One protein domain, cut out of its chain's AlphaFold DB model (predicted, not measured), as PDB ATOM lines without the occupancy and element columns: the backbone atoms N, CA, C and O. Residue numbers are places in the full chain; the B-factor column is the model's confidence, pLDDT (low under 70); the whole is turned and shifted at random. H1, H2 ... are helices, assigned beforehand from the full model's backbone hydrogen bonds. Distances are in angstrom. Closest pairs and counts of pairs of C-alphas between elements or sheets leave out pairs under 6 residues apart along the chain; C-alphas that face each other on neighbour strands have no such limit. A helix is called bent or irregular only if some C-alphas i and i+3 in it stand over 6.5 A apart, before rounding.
ATOM      1  N   ASP A  83     369.066 224.563 281.851       92.69
ATOM      2  CA  ASP A  83     370.025 225.668 281.983       92.69
ATOM      3  C   ASP A  83     370.597 226.136 280.627       92.69
ATOM      4  O   ASP A  83     371.035 227.276 280.498       92.69
ATOM      5  N   ALA A  84     370.545 225.297 279.586       93.88
ATOM      6  CA  ALA A  84     371.000 225.649 278.241       93.88
ATOM      7  C   ALA A  84     370.007 226.529 277.458       93.88
ATOM      8  O   ALA A  84     370.308 226.944 276.336       93.88
ATOM      9  N   ALA A  85     368.826 226.823 278.019       93.81
ATOM     10  CA  ALA A  85     367.831 227.673 277.368       93.81
ATOM     11  C   ALA A  85     368.385 229.078 277.080       93.81
ATOM     12  O   ALA A  85     368.160 229.610 275.997       93.81
ATOM     13  N   GLU A  86     369.178 229.651 277.993       94.56
ATOM     14  CA  GLU A  86     369.805 230.962 277.783       94.56
ATOM     15  C   GLU A  86     370.740 230.957 276.564       94.56
ATOM     16  O   GLU A  86     370.649 231.838 275.712       94.56
ATOM     17  N   SER A  87     371.580 229.928 276.422       95.62
ATOM     18  CA  SER A  87     372.456 229.775 275.254       95.62
ATOM     19  C   SER A  87     371.671 229.593 273.954       95.62
ATOM     20  O   SER A  87     372.088 230.093 272.911       95.62
ATOM     21  N   PHE A  88     370.525 228.908 273.998       96.31
ATOM     22  CA  PHE A  88     369.634 228.805 272.844       96.31
ATOM     23  C   PHE A  88     369.084 230.176 272.429       96.31
ATOM     24  O   PHE A  88     369.100 230.490 271.237       96.31
ATOM     25  N   TYR A  89     368.644 231.001 273.384       94.31
ATOM     26  CA  TYR A  89     368.167 232.356 273.095       94.31
ATOM     27  C   TYR A  89     369.287 233.239 272.533       94.31
ATOM     28  O   TYR A  89     369.091 233.852 271.490       94.31
ATOM     29  N   GLN A  90     370.486 233.203 273.121       96.81
ATOM     30  CA  GLN A  90     371.650 233.946 272.617       96.81
ATOM     31  C   GLN A  90     372.011 233.565 271.174       96.81
ATOM     32  O   GLN A  90     372.203 234.439 270.336       96.81
ATOM     33  N   LEU A  91     372.068 232.266 270.856       97.44
ATOM     34  CA  LEU A  91     372.347 231.805 269.491       97.44
ATOM     35  C   LEU A  91     371.210 232.138 268.515       97.44
ATOM     36  O   LEU A  91     371.465 232.348 267.333       97.44
ATOM     37  N   SER A  92     369.963 232.172 268.989       96.00
ATOM     38  CA  SER A  92     368.818 232.581 268.169       96.00
ATOM     39  C   SER A  92     368.867 234.075 267.849       96.00
ATOM     40  O   SER A  92     368.577 234.463 266.719       96.00
ATOM     41  N   ASP A  93     369.283 234.903 268.806       96.81
ATOM     42  CA  ASP A  93     369.491 236.335 268.598       96.81
ATOM     43  C   ASP A  93     370.683 236.587 267.663       96.81
ATOM     44  O   ASP A  93     370.532 237.318 266.686       96.81
ATOM     45  N   GLU A  94     371.816 235.897 267.867       97.19
ATOM     46  CA  GLU A  94     372.977 235.954 266.958       97.19
ATOM     47  C   GLU A  94     372.562 235.570 265.532       97.19
ATOM     48  O   GLU A  94     372.955 236.230 264.572       97.19
ATOM     49  N   LEU A  95     371.733 234.528 265.378       96.75
ATOM     50  CA  LEU A  95     371.201 234.118 264.080       96.75
ATOM     51  C   LEU A  95     370.383 235.242 263.442       96.75
ATOM     52  O   LEU A  95     370.632 235.574 262.287       96.75
ATOM     53  N   ASN A  96     369.443 235.830 264.187       95.50
ATOM     54  CA  ASN A  96     368.567 236.897 263.701       95.50
ATOM     55  C   ASN A  96     369.344 238.155 263.286       95.50
ATOM     56  O   ASN A  96     368.983 238.785 262.298       95.50
ATOM     57  N   GLU A  97     370.431 238.497 263.982       96.50
ATOM     58  CA  GLU A  97     371.305 239.623 263.616       96.50
ATOM     59  C   GLU A  97     372.007 239.428 262.266       96.50
ATOM     60  O   GLU A  97     372.353 240.405 261.598       96.50
ATOM     61  N   GLN A  98     372.214 238.177 261.840       96.25
ATOM     62  CA  GLN A  98     372.795 237.884 260.530       96.25
ATOM     63  C   GLN A  98     371.763 237.904 259.393       96.25
ATOM     64  O   GLN A  98     372.164 237.922 258.230       96.25
ATOM     65  N   LEU A  99     370.460 237.898 259.694       95.81
ATOM     66  CA  LEU A  99     369.395 237.858 258.689       95.81
ATOM     67  C   LEU A  99     369.060 239.247 258.131       95.81
ATOM     68  O   LEU A  99     369.209 240.273 258.793       95.81
ATOM     69  N   ASP A 100     368.521 239.270 256.911       93.12
ATOM     70  CA  ASP A 100     367.913 240.465 256.324       93.12
ATOM     71  C   ASP A 100     366.414 240.475 256.660       93.12
ATOM     72  O   ASP A 100     365.550 240.148 255.842       93.12
ATOM     73  N   GLY A 101     366.105 240.790 257.921       91.44
ATOM     74  CA  GLY A 101     364.762 240.627 258.477       91.44
ATOM     75  C   GLY A 101     364.447 239.149 258.716       91.44
ATOM     76  O   GLY A 101     365.001 238.544 259.625       91.44
ATOM     77  N   GLU A 102     363.559 238.569 257.907       91.44
ATOM     78  CA  GLU A 102     363.175 237.147 257.997       91.44
ATOM     79  C   GLU A 102     363.857 236.267 256.927       91.44
ATOM     80  O   GLU A 102     363.580 235.068 256.833       91.44
ATOM     81  N   SER A 103     364.736 236.857 256.105       93.88
ATOM     82  CA  SER A 103     365.373 236.203 254.954       93.88
ATOM     83  C   SER A 103     366.858 235.926 255.176       93.88
ATOM     84  O   SER A 103     367.554 236.649 255.893       93.88
ATOM     85  N   VAL A 104     367.360 234.879 254.516       94.19
ATOM     86  CA  VAL A 104     368.779 234.522 254.544       94.19
ATOM     87  C   VAL A 104     369.545 235.467 253.607       94.19
ATOM     88  O   VAL A 104     369.192 235.573 252.426       94.19
ATOM     89  N   PRO A 105     370.625 236.117 254.075       93.94
ATOM     90  CA  PRO A 105     371.428 237.000 253.240       93.94
ATOM     91  C   PRO A 105     372.087 236.229 252.085       93.94
ATOM     92  O   PRO A 105     372.305 235.013 252.133       93.94
ATOM     93  N   LYS A 106     372.421 236.947 251.012       92.69
ATOM     94  CA  LYS A 106     373.108 236.391 249.826       92.69
ATOM     95  C   LYS A 106     374.607 236.701 249.794       92.69
ATOM     96  O   LYS A 106     375.275 236.347 248.828       92.69
ATOM     97  N   ASP A 107     375.097 237.384 250.820       92.06
ATOM     98  CA  ASP A 107     376.491 237.778 251.000       92.06
ATOM     99  C   ASP A 107     377.226 236.818 251.959       92.06
ATOM    100  O   ASP A 107     376.714 235.755 252.325       92.06
ATOM    101  N   GLU A 108     378.440 237.190 252.360       90.44
ATOM    102  CA  GLU A 108     379.295 236.461 253.308       90.44
ATOM    103  C   GLU A 108     378.622 236.124 254.653       90.44
ATOM    104  O   GLU A 108     378.966 235.116 255.273       90.44
ATOM    105  N   ARG A 109     377.590 236.870 255.083       93.81
ATOM    106  CA  ARG A 109     376.822 236.536 256.296       93.81
ATOM    107  C   ARG A 109     376.074 235.214 256.161       93.81
ATOM    108  O   ARG A 109     375.770 234.590 257.175       93.81
ATOM    109  N   ARG A 110     375.813 234.726 254.941       94.50
ATOM    110  CA  ARG A 110     375.183 233.414 254.721       94.50
ATOM    111  C   ARG A 110     375.996 232.285 255.350       94.50
ATOM    112  O   ARG A 110     375.417 231.372 255.932       94.50
ATOM    113  N   GLU A 111     377.323 232.353 255.266       94.44
ATOM    114  CA  GLU A 111     378.207 231.368 255.896       94.44
ATOM    115  C   GLU A 111     378.089 231.433 257.421       94.44
ATOM    116  O   GLU A 111     378.011 230.400 258.087       94.44
ATOM    117  N   LYS A 112     377.959 232.648 257.967       95.94
ATOM    118  CA  LYS A 112     377.743 232.859 259.399       95.94
ATOM    119  C   LYS A 112     376.403 232.296 259.878       95.94
ATOM    120  O   LYS A 112     376.356 231.652 260.922       95.94
ATOM    121  N   VAL A 113     375.336 232.461 259.094       96.88
ATOM    122  CA  VAL A 113     374.024 231.839 259.351       96.88
ATOM    123  C   VAL A 113     374.165 230.316 259.444       96.88
ATOM    124  O   VAL A 113     373.678 229.713 260.400       96.88
ATOM    125  N   VAL A 114     374.879 229.681 258.505       96.62
ATOM    126  CA  VAL A 114     375.126 228.225 258.537       96.62
ATOM    127  C   VAL A 114     375.939 227.814 259.769       96.62
ATOM    128  O   VAL A 114     375.591 226.830 260.424       96.62
ATOM    129  N   GLU A 115     376.975 228.577 260.130       97.00
ATOM    130  CA  GLU A 115     377.781 228.339 261.335       97.00
ATOM    131  C   GLU A 115     376.914 228.356 262.604       97.00
ATOM    132  O   GLU A 115     376.976 227.429 263.415       97.00
ATOM    133  N   ILE A 116     376.070 229.381 262.771       97.44
ATOM    134  CA  ILE A 116     375.201 229.530 263.947       97.44
ATOM    135  C   ILE A 116     374.151 228.415 263.997       97.44
ATOM    136  O   ILE A 116     373.924 227.836 265.061       97.44
ATOM    137  N   MET A 117     373.567 228.027 262.858       97.44
ATOM    138  CA  MET A 117     372.680 226.859 262.799       97.44
ATOM    139  C   MET A 117     373.390 225.570 263.230       97.44
ATOM    140  O   MET A 117     372.807 224.758 263.952       97.44
ATOM    141  N   GLY A 118     374.659 225.396 262.851       96.56
ATOM    142  CA  GLY A 118     375.496 224.288 263.314       96.56
ATOM    143  C   GLY A 118     375.722 224.306 264.830       96.56
ATOM    144  O   GLY A 118     375.658 223.254 265.478       96.56
ATOM    145  N   LYS A 119     375.913 225.492 265.423       97.56
ATOM    146  CA  LYS A 119     375.998 225.665 266.886       97.56
ATOM    147  C   LYS A 119     374.679 225.328 267.576       97.56
ATOM    148  O   LYS A 119     374.701 224.588 268.553       97.56
ATOM    149  N   LEU A 120     373.545 225.796 267.050       97.31
ATOM    150  CA  LEU A 120     372.210 225.466 267.566       97.31
ATOM    151  C   LEU A 120     371.961 223.953 267.537       97.31
ATOM    152  O   LEU A 120     371.581 223.369 268.548       97.31
ATOM    153  N   LYS A 121     372.251 223.294 266.409       95.38
ATOM    154  CA  LYS A 121     372.167 221.831 266.287       95.38
ATOM    155  C   LYS A 121     373.040 221.123 267.327       95.38
ATOM    156  O   LYS A 121     372.572 220.205 267.993       95.38
ATOM    157  N   SER A 122     374.281 221.577 267.495       95.44
ATOM    158  CA  SER A 122     375.212 221.011 268.479       95.44
ATOM    159  C   SER A 122     374.720 221.211 269.915       95.44
ATOM    160  O   SER A 122     374.805 220.286 270.719       95.44
ATOM    161  N   LEU A 123     374.156 222.382 270.230       96.75
ATOM    162  CA  LEU A 123     373.544 222.668 271.528       96.75
ATOM    163  C   LEU A 123     372.401 221.688 271.816       96.75
ATOM    164  O   LEU A 123     372.330 221.130 272.908       96.75
ATOM    165  N   PHE A 124     371.529 221.435 270.837       95.88
ATOM    166  CA  PHE A 124     370.437 220.474 270.984       95.88
ATOM    167  C   PHE A 124     370.952 219.059 271.262       95.88
ATOM    168  O   PHE A 124     370.498 218.417 272.209       95.88
ATOM    169  N   GLU A 125     371.936 218.592 270.494       93.50
ATOM    170  CA  GLU A 125     372.521 217.256 270.663       93.50
ATOM    171  C   GLU A 125     373.223 217.090 272.020       93.50
ATOM    172  O   GLU A 125     373.040 216.075 272.693       93.50
ATOM    173  N   GLN A 126     373.957 218.110 272.476       94.69
ATOM    174  CA  GLN A 126     374.599 218.123 273.798       94.69
ATOM    175  C   GLN A 126     373.586 218.060 274.949       94.69
ATOM    176  O   GLN A 126     373.891 217.510 276.005       94.69
ATOM    177  N   ASN A 127     372.371 218.568 274.731       94.44
ATOM    178  CA  ASN A 127     371.265 218.516 275.687       94.44
ATOM    179  C   ASN A 127     370.329 217.313 275.459       94.44
ATOM    180  O   ASN A 127     369.209 217.274 275.966       94.44
ATOM    181  N   GLY A 128     370.787 216.300 274.716       90.62
ATOM    182  CA  GLY A 128     370.104 215.013 274.591       90.62
ATOM    183  C   GLY A 128     368.969 214.972 273.569       90.62
ATOM    184  O   GLY A 128     368.241 213.977 273.521       90.62
ATOM    185  N   LEU A 129     368.808 216.007 272.735       93.62
ATOM    186  CA  LEU A 129     367.907 215.933 271.587       93.62
ATOM    187  C   LEU A 129     368.553 215.085 270.490       93.62
ATOM    188  O   LEU A 129     369.728 215.217 270.160       93.62
ATOM    189  N   THR A 130     367.753 214.219 269.878       92.56
ATOM    190  CA  THR A 130     368.158 213.490 268.672       92.56
ATOM    191  C   THR A 130     368.257 214.437 267.469       92.56
ATOM    192  O   THR A 130     367.585 215.473 267.456       92.56
ATOM    193  N   PRO A 131     368.983 214.065 266.396       92.06
ATOM    194  CA  PRO A 131     369.025 214.862 265.166       92.06
ATOM    195  C   PRO A 131     367.633 215.177 264.594       92.06
ATOM    196  O   PRO A 131     367.377 216.286 264.130       92.06
ATOM    197  N   ALA A 132     366.695 214.230 264.706       91.88
ATOM    198  CA  ALA A 132     365.307 214.438 264.308       91.88
ATOM    199  C   ALA A 132     364.610 215.499 265.176       91.88
ATOM    200  O   ALA A 132     363.900 216.353 264.660       91.88
ATOM    201  N   GLN A 133     364.836 215.497 266.493       93.00
ATOM    202  CA  GLN A 133     364.269 216.513 267.384       93.00
ATOM    203  C   GLN A 133     364.874 217.899 267.153       93.00
ATOM    204  O   GLN A 133     364.137 218.877 267.226       93.00
ATOM    205  N   ALA A 134     366.166 217.990 266.828       93.62
ATOM    206  CA  ALA A 134     366.777 219.245 266.401       93.62
ATOM    207  C   ALA A 134     366.069 219.800 265.150       93.62
ATOM    208  O   ALA A 134     365.662 220.960 265.139       93.62
ATOM    209  N   GLU A 135     365.808 218.958 264.140       94.69
ATOM    210  CA  GLU A 135     365.019 219.355 262.964       94.69
ATOM    211  C   GLU A 135     363.613 219.847 263.345       94.69
ATOM    212  O   GLU A 135     363.130 220.833 262.784       94.69
ATOM    213  N   TYR A 136     362.953 219.217 264.322       94.75
ATOM    214  CA  TYR A 136     361.628 219.656 264.776       94.75
ATOM    215  C   TYR A 136     361.663 221.078 265.337       94.75
ATOM    216  O   TYR A 136     360.739 221.848 265.074       94.75
ATOM    217  N   VAL A 137     362.732 221.455 266.049       95.44
ATOM    218  CA  VAL A 137     362.903 222.830 266.538       95.44
ATOM    219  C   VAL A 137     362.958 223.808 265.368       95.44
ATOM    220  O   VAL A 137     362.196 224.771 265.359       95.44
ATOM    221  N   PHE A 138     363.763 223.535 264.338       95.31
ATOM    222  CA  PHE A 138     363.817 224.393 263.150       95.31
ATOM    223  C   PHE A 138     362.465 224.470 262.433       95.31
ATOM    224  O   PHE A 138     362.013 225.562 262.099       95.31
ATOM    225  N   ARG A 139     361.749 223.351 262.274       95.19
ATOM    226  CA  ARG A 139     360.414 223.349 261.648       95.19
ATOM    227  C   ARG A 139     359.384 224.180 262.410       95.19
ATOM    228  O   ARG A 139     358.500 224.767 261.791       95.19
ATOM    229  N   VAL A 140     359.479 224.224 263.737       94.81
ATOM    230  CA  VAL A 140     358.538 224.955 264.599       94.81
ATOM    231  C   VAL A 140     358.965 226.408 264.824       94.81
ATOM    232  O   VAL A 140     358.111 227.268 265.019       94.81
ATOM    233  N   LYS A 141     360.258 226.734 264.789       93.19
ATOM    234  CA  LYS A 141     360.751 228.048 265.237       93.19
ATOM    235  C   LYS A 141     361.389 228.888 264.141       93.19
ATOM    236  O   LYS A 141     361.314 230.106 264.228       93.19
ATOM    237  N   ALA A 142     361.975 228.276 263.118       93.81
ATOM    238  CA  ALA A 142     362.741 229.013 262.123       93.81
ATOM    239  C   ALA A 142     361.852 229.704 261.081       93.81
ATOM    240  O   ALA A 142     360.765 229.221 260.728       93.81
ATOM    241  N   TYR A 143     362.361 230.815 260.549       93.88
ATOM    242  CA  TYR A 143     361.824 231.426 259.340       93.88
ATOM    243  C   TYR A 143     361.920 230.467 258.144       93.88
ATOM    244  O   TYR A 143     362.787 229.590 258.130       93.88
ATOM    245  N   PRO A 144     361.059 230.626 257.123       93.31
ATOM    246  CA  PRO A 144     361.012 229.739 255.961       93.31
ATOM    247  C   PRO A 144     362.366 229.497 255.285       93.31
ATOM    248  O   PRO A 144     362.746 228.347 255.081       93.31
ATOM    249  N   GLU A 145     363.114 230.562 254.988       94.12
ATOM    250  CA  GLU A 145     364.413 230.452 254.309       94.12
ATOM    251  C   GLU A 145     365.495 229.847 255.212       94.12
ATOM    252  O   GLU A 145     366.362 229.114 254.742       94.12
ATOM    253  N   VAL A 146     365.425 230.106 256.521       95.31
ATOM    254  CA  VAL A 146     366.330 229.501 257.508       95.31
ATOM    255  C   VAL A 146     366.062 228.001 257.620       95.31
ATOM    256  O   VAL A 146     367.001 227.209 257.639       95.31
ATOM    257  N   LEU A 147     364.790 227.588 257.645       95.12
ATOM    258  CA  LEU A 147     364.411 226.176 257.627       95.12
ATOM    259  C   LEU A 147     364.891 225.492 256.345       95.12
ATOM    260  O   LEU A 147     365.455 224.402 256.410       95.12
ATOM    261  N   GLU A 148     364.685 226.119 255.188       93.88
ATOM    262  CA  GLU A 148     365.153 225.579 253.913       93.88
ATOM    263  C   GLU A 148     366.675 225.392 253.916       93.88
ATOM    264  O   GLU A 148     367.167 224.304 253.611       93.88
ATOM    265  N   LEU A 149     367.420 226.413 254.349       94.69
ATOM    266  CA  LEU A 149     368.874 226.351 254.455       94.69
ATOM    267  C   LEU A 149     369.332 225.274 255.447       94.69
ATOM    268  O   LEU A 149     370.289 224.550 255.167       94.69
ATOM    269  N   TYR A 150     368.647 225.129 256.583       95.38
ATOM    270  CA  TYR A 150     368.928 224.072 257.551       95.38
ATOM    271  C   TYR A 150     368.756 222.686 256.921       95.38
ATOM    272  O   TYR A 150     369.651 221.849 257.018       95.38
ATOM    273  N   LEU A 151     367.635 222.441 256.235       92.56
ATOM    274  CA  LEU A 151     367.357 221.150 255.599       92.56
ATOM    275  C   LEU A 151     368.370 220.825 254.490       92.56
ATOM    276  O   LEU A 151     368.755 219.666 254.359       92.56
ATOM    277  N   GLN A 152     368.839 221.832 253.747       92.88
ATOM    278  CA  GLN A 152     369.877 221.683 252.719       92.88
ATOM    279  C   GLN A 152     371.256 221.304 253.280       92.88
ATOM    280  O   GLN A 152     372.027 220.665 252.574       92.88
ATOM    281  N   ASN A 153     371.585 221.710 254.510       92.12
ATOM    282  CA  ASN A 153     372.914 221.495 255.099       92.12
ATOM    283  C   ASN A 153     372.948 220.353 256.128       92.12
ATOM    284  O   ASN A 153     373.995 219.745 256.339       92.12
ATOM    285  N   PHE A 154     371.821 220.077 256.790       89.62
ATOM    286  CA  PHE A 154     371.760 219.195 257.961       89.62
ATOM    287  C   PHE A 154     370.583 218.208 257.948       89.62
ATOM    288  O   PHE A 154     370.480 217.382 258.858       89.62
ATOM    289  N   GLY A 155     369.673 218.291 256.970       77.69
ATOM    290  CA  GLY A 155     368.516 217.402 256.879       77.69
ATOM    291  C   GLY A 155     368.919 215.949 256.611       77.69
ATOM    292  O   GLY A 155     369.908 215.672 255.939       77.69
TER     293      GLY A 155
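What this domain is: This is residues 83 to 155 of the 165 residues of an uncharacterized protein of Deltaproteobacteria bacterium (UniProt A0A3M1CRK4). Two long helices, H1 and H2, lie side by side as a hairpin, and a second, shorter hairpin of H3 and H4 packs crosswise on another side of H2. H2 is the core helix, with H1 on one side of it and the hairpin of H3 and H4 on another, while H1 keeps clear of H3 and H4. The printed part has 73 residues with four named helices in the order H1, H2, H3, H4 and no named strand, and its class is all helix. It is compact, with a radius of gyration of the C-alphas of 11.4 A, and its C-alphas span 33 by 24 by 18 A.

How they stand to each other: H1, residues 83 to 98, touches H2, residues 109 to 126, along a helical hairpin: they run opposite ways at a shallow tilt of 12 degrees. Their closest C-alphas are those of Leu 95 and Val 113, 6.0 A apart. H2 is the hub and touches the three other helices. With residues 121 to 125 alone it touches H3, residues 131 to 141, at a steep tilt of 57 degrees, opposite ways; the closest C-alphas, those of Lys 121 and Ala 134, are 6.0 A apart. With residues 114 to 117 alone it touches H4, residues 144 to 154, the same way at a steep tilt of 67 degrees, only just short of about perpendicular; the closest C-alphas, those of Met 117 and Tyr 150, are 7.0 A apart. H3 and H4 form the second helical hairpin, opposite ways at a shallow tilt of 11 degrees, and the C-alphas of Phe 138 and Leu 147 come closest, at 5.8 A. The packing is part aligned and part crossed, two of the four touching pairs being at a shallow tilt. H1 is apart from H3 and from H4. In H2, H3 and H4 every O i to N i+4 pair is within hydrogen-bond range; in H1 11 of 12 are.

Where its parts are: H1 begins at C-alpha 83, (370.025, 225.668, 281.983), and measures 24.8 A from first to last C-alpha. It is irregular, but only just: C-alphas 83 and 86 are 6.8 A apart, against about 5 A in a regular helix. H2 begins at C-alpha 109, (376.822, 236.536, 256.296), and measures 25.5 A over 18 residues, the longest helix by residues. H3 measures 15.6 A. H4 measures 15.2 A and ends at C-alpha 154, (371.760, 219.195, 257.961).

The domain as a whole: The two C-alphas farthest apart are those of Asp 83 and Lys 106, 34.0 A. The printed part has no cut. The link from H1 to H2, 10 residues, is short; those from H2 to H3 and from H3 to H4 are tight. The mean pLDDT of the printed part is 94.3, and no printed residue is under 70.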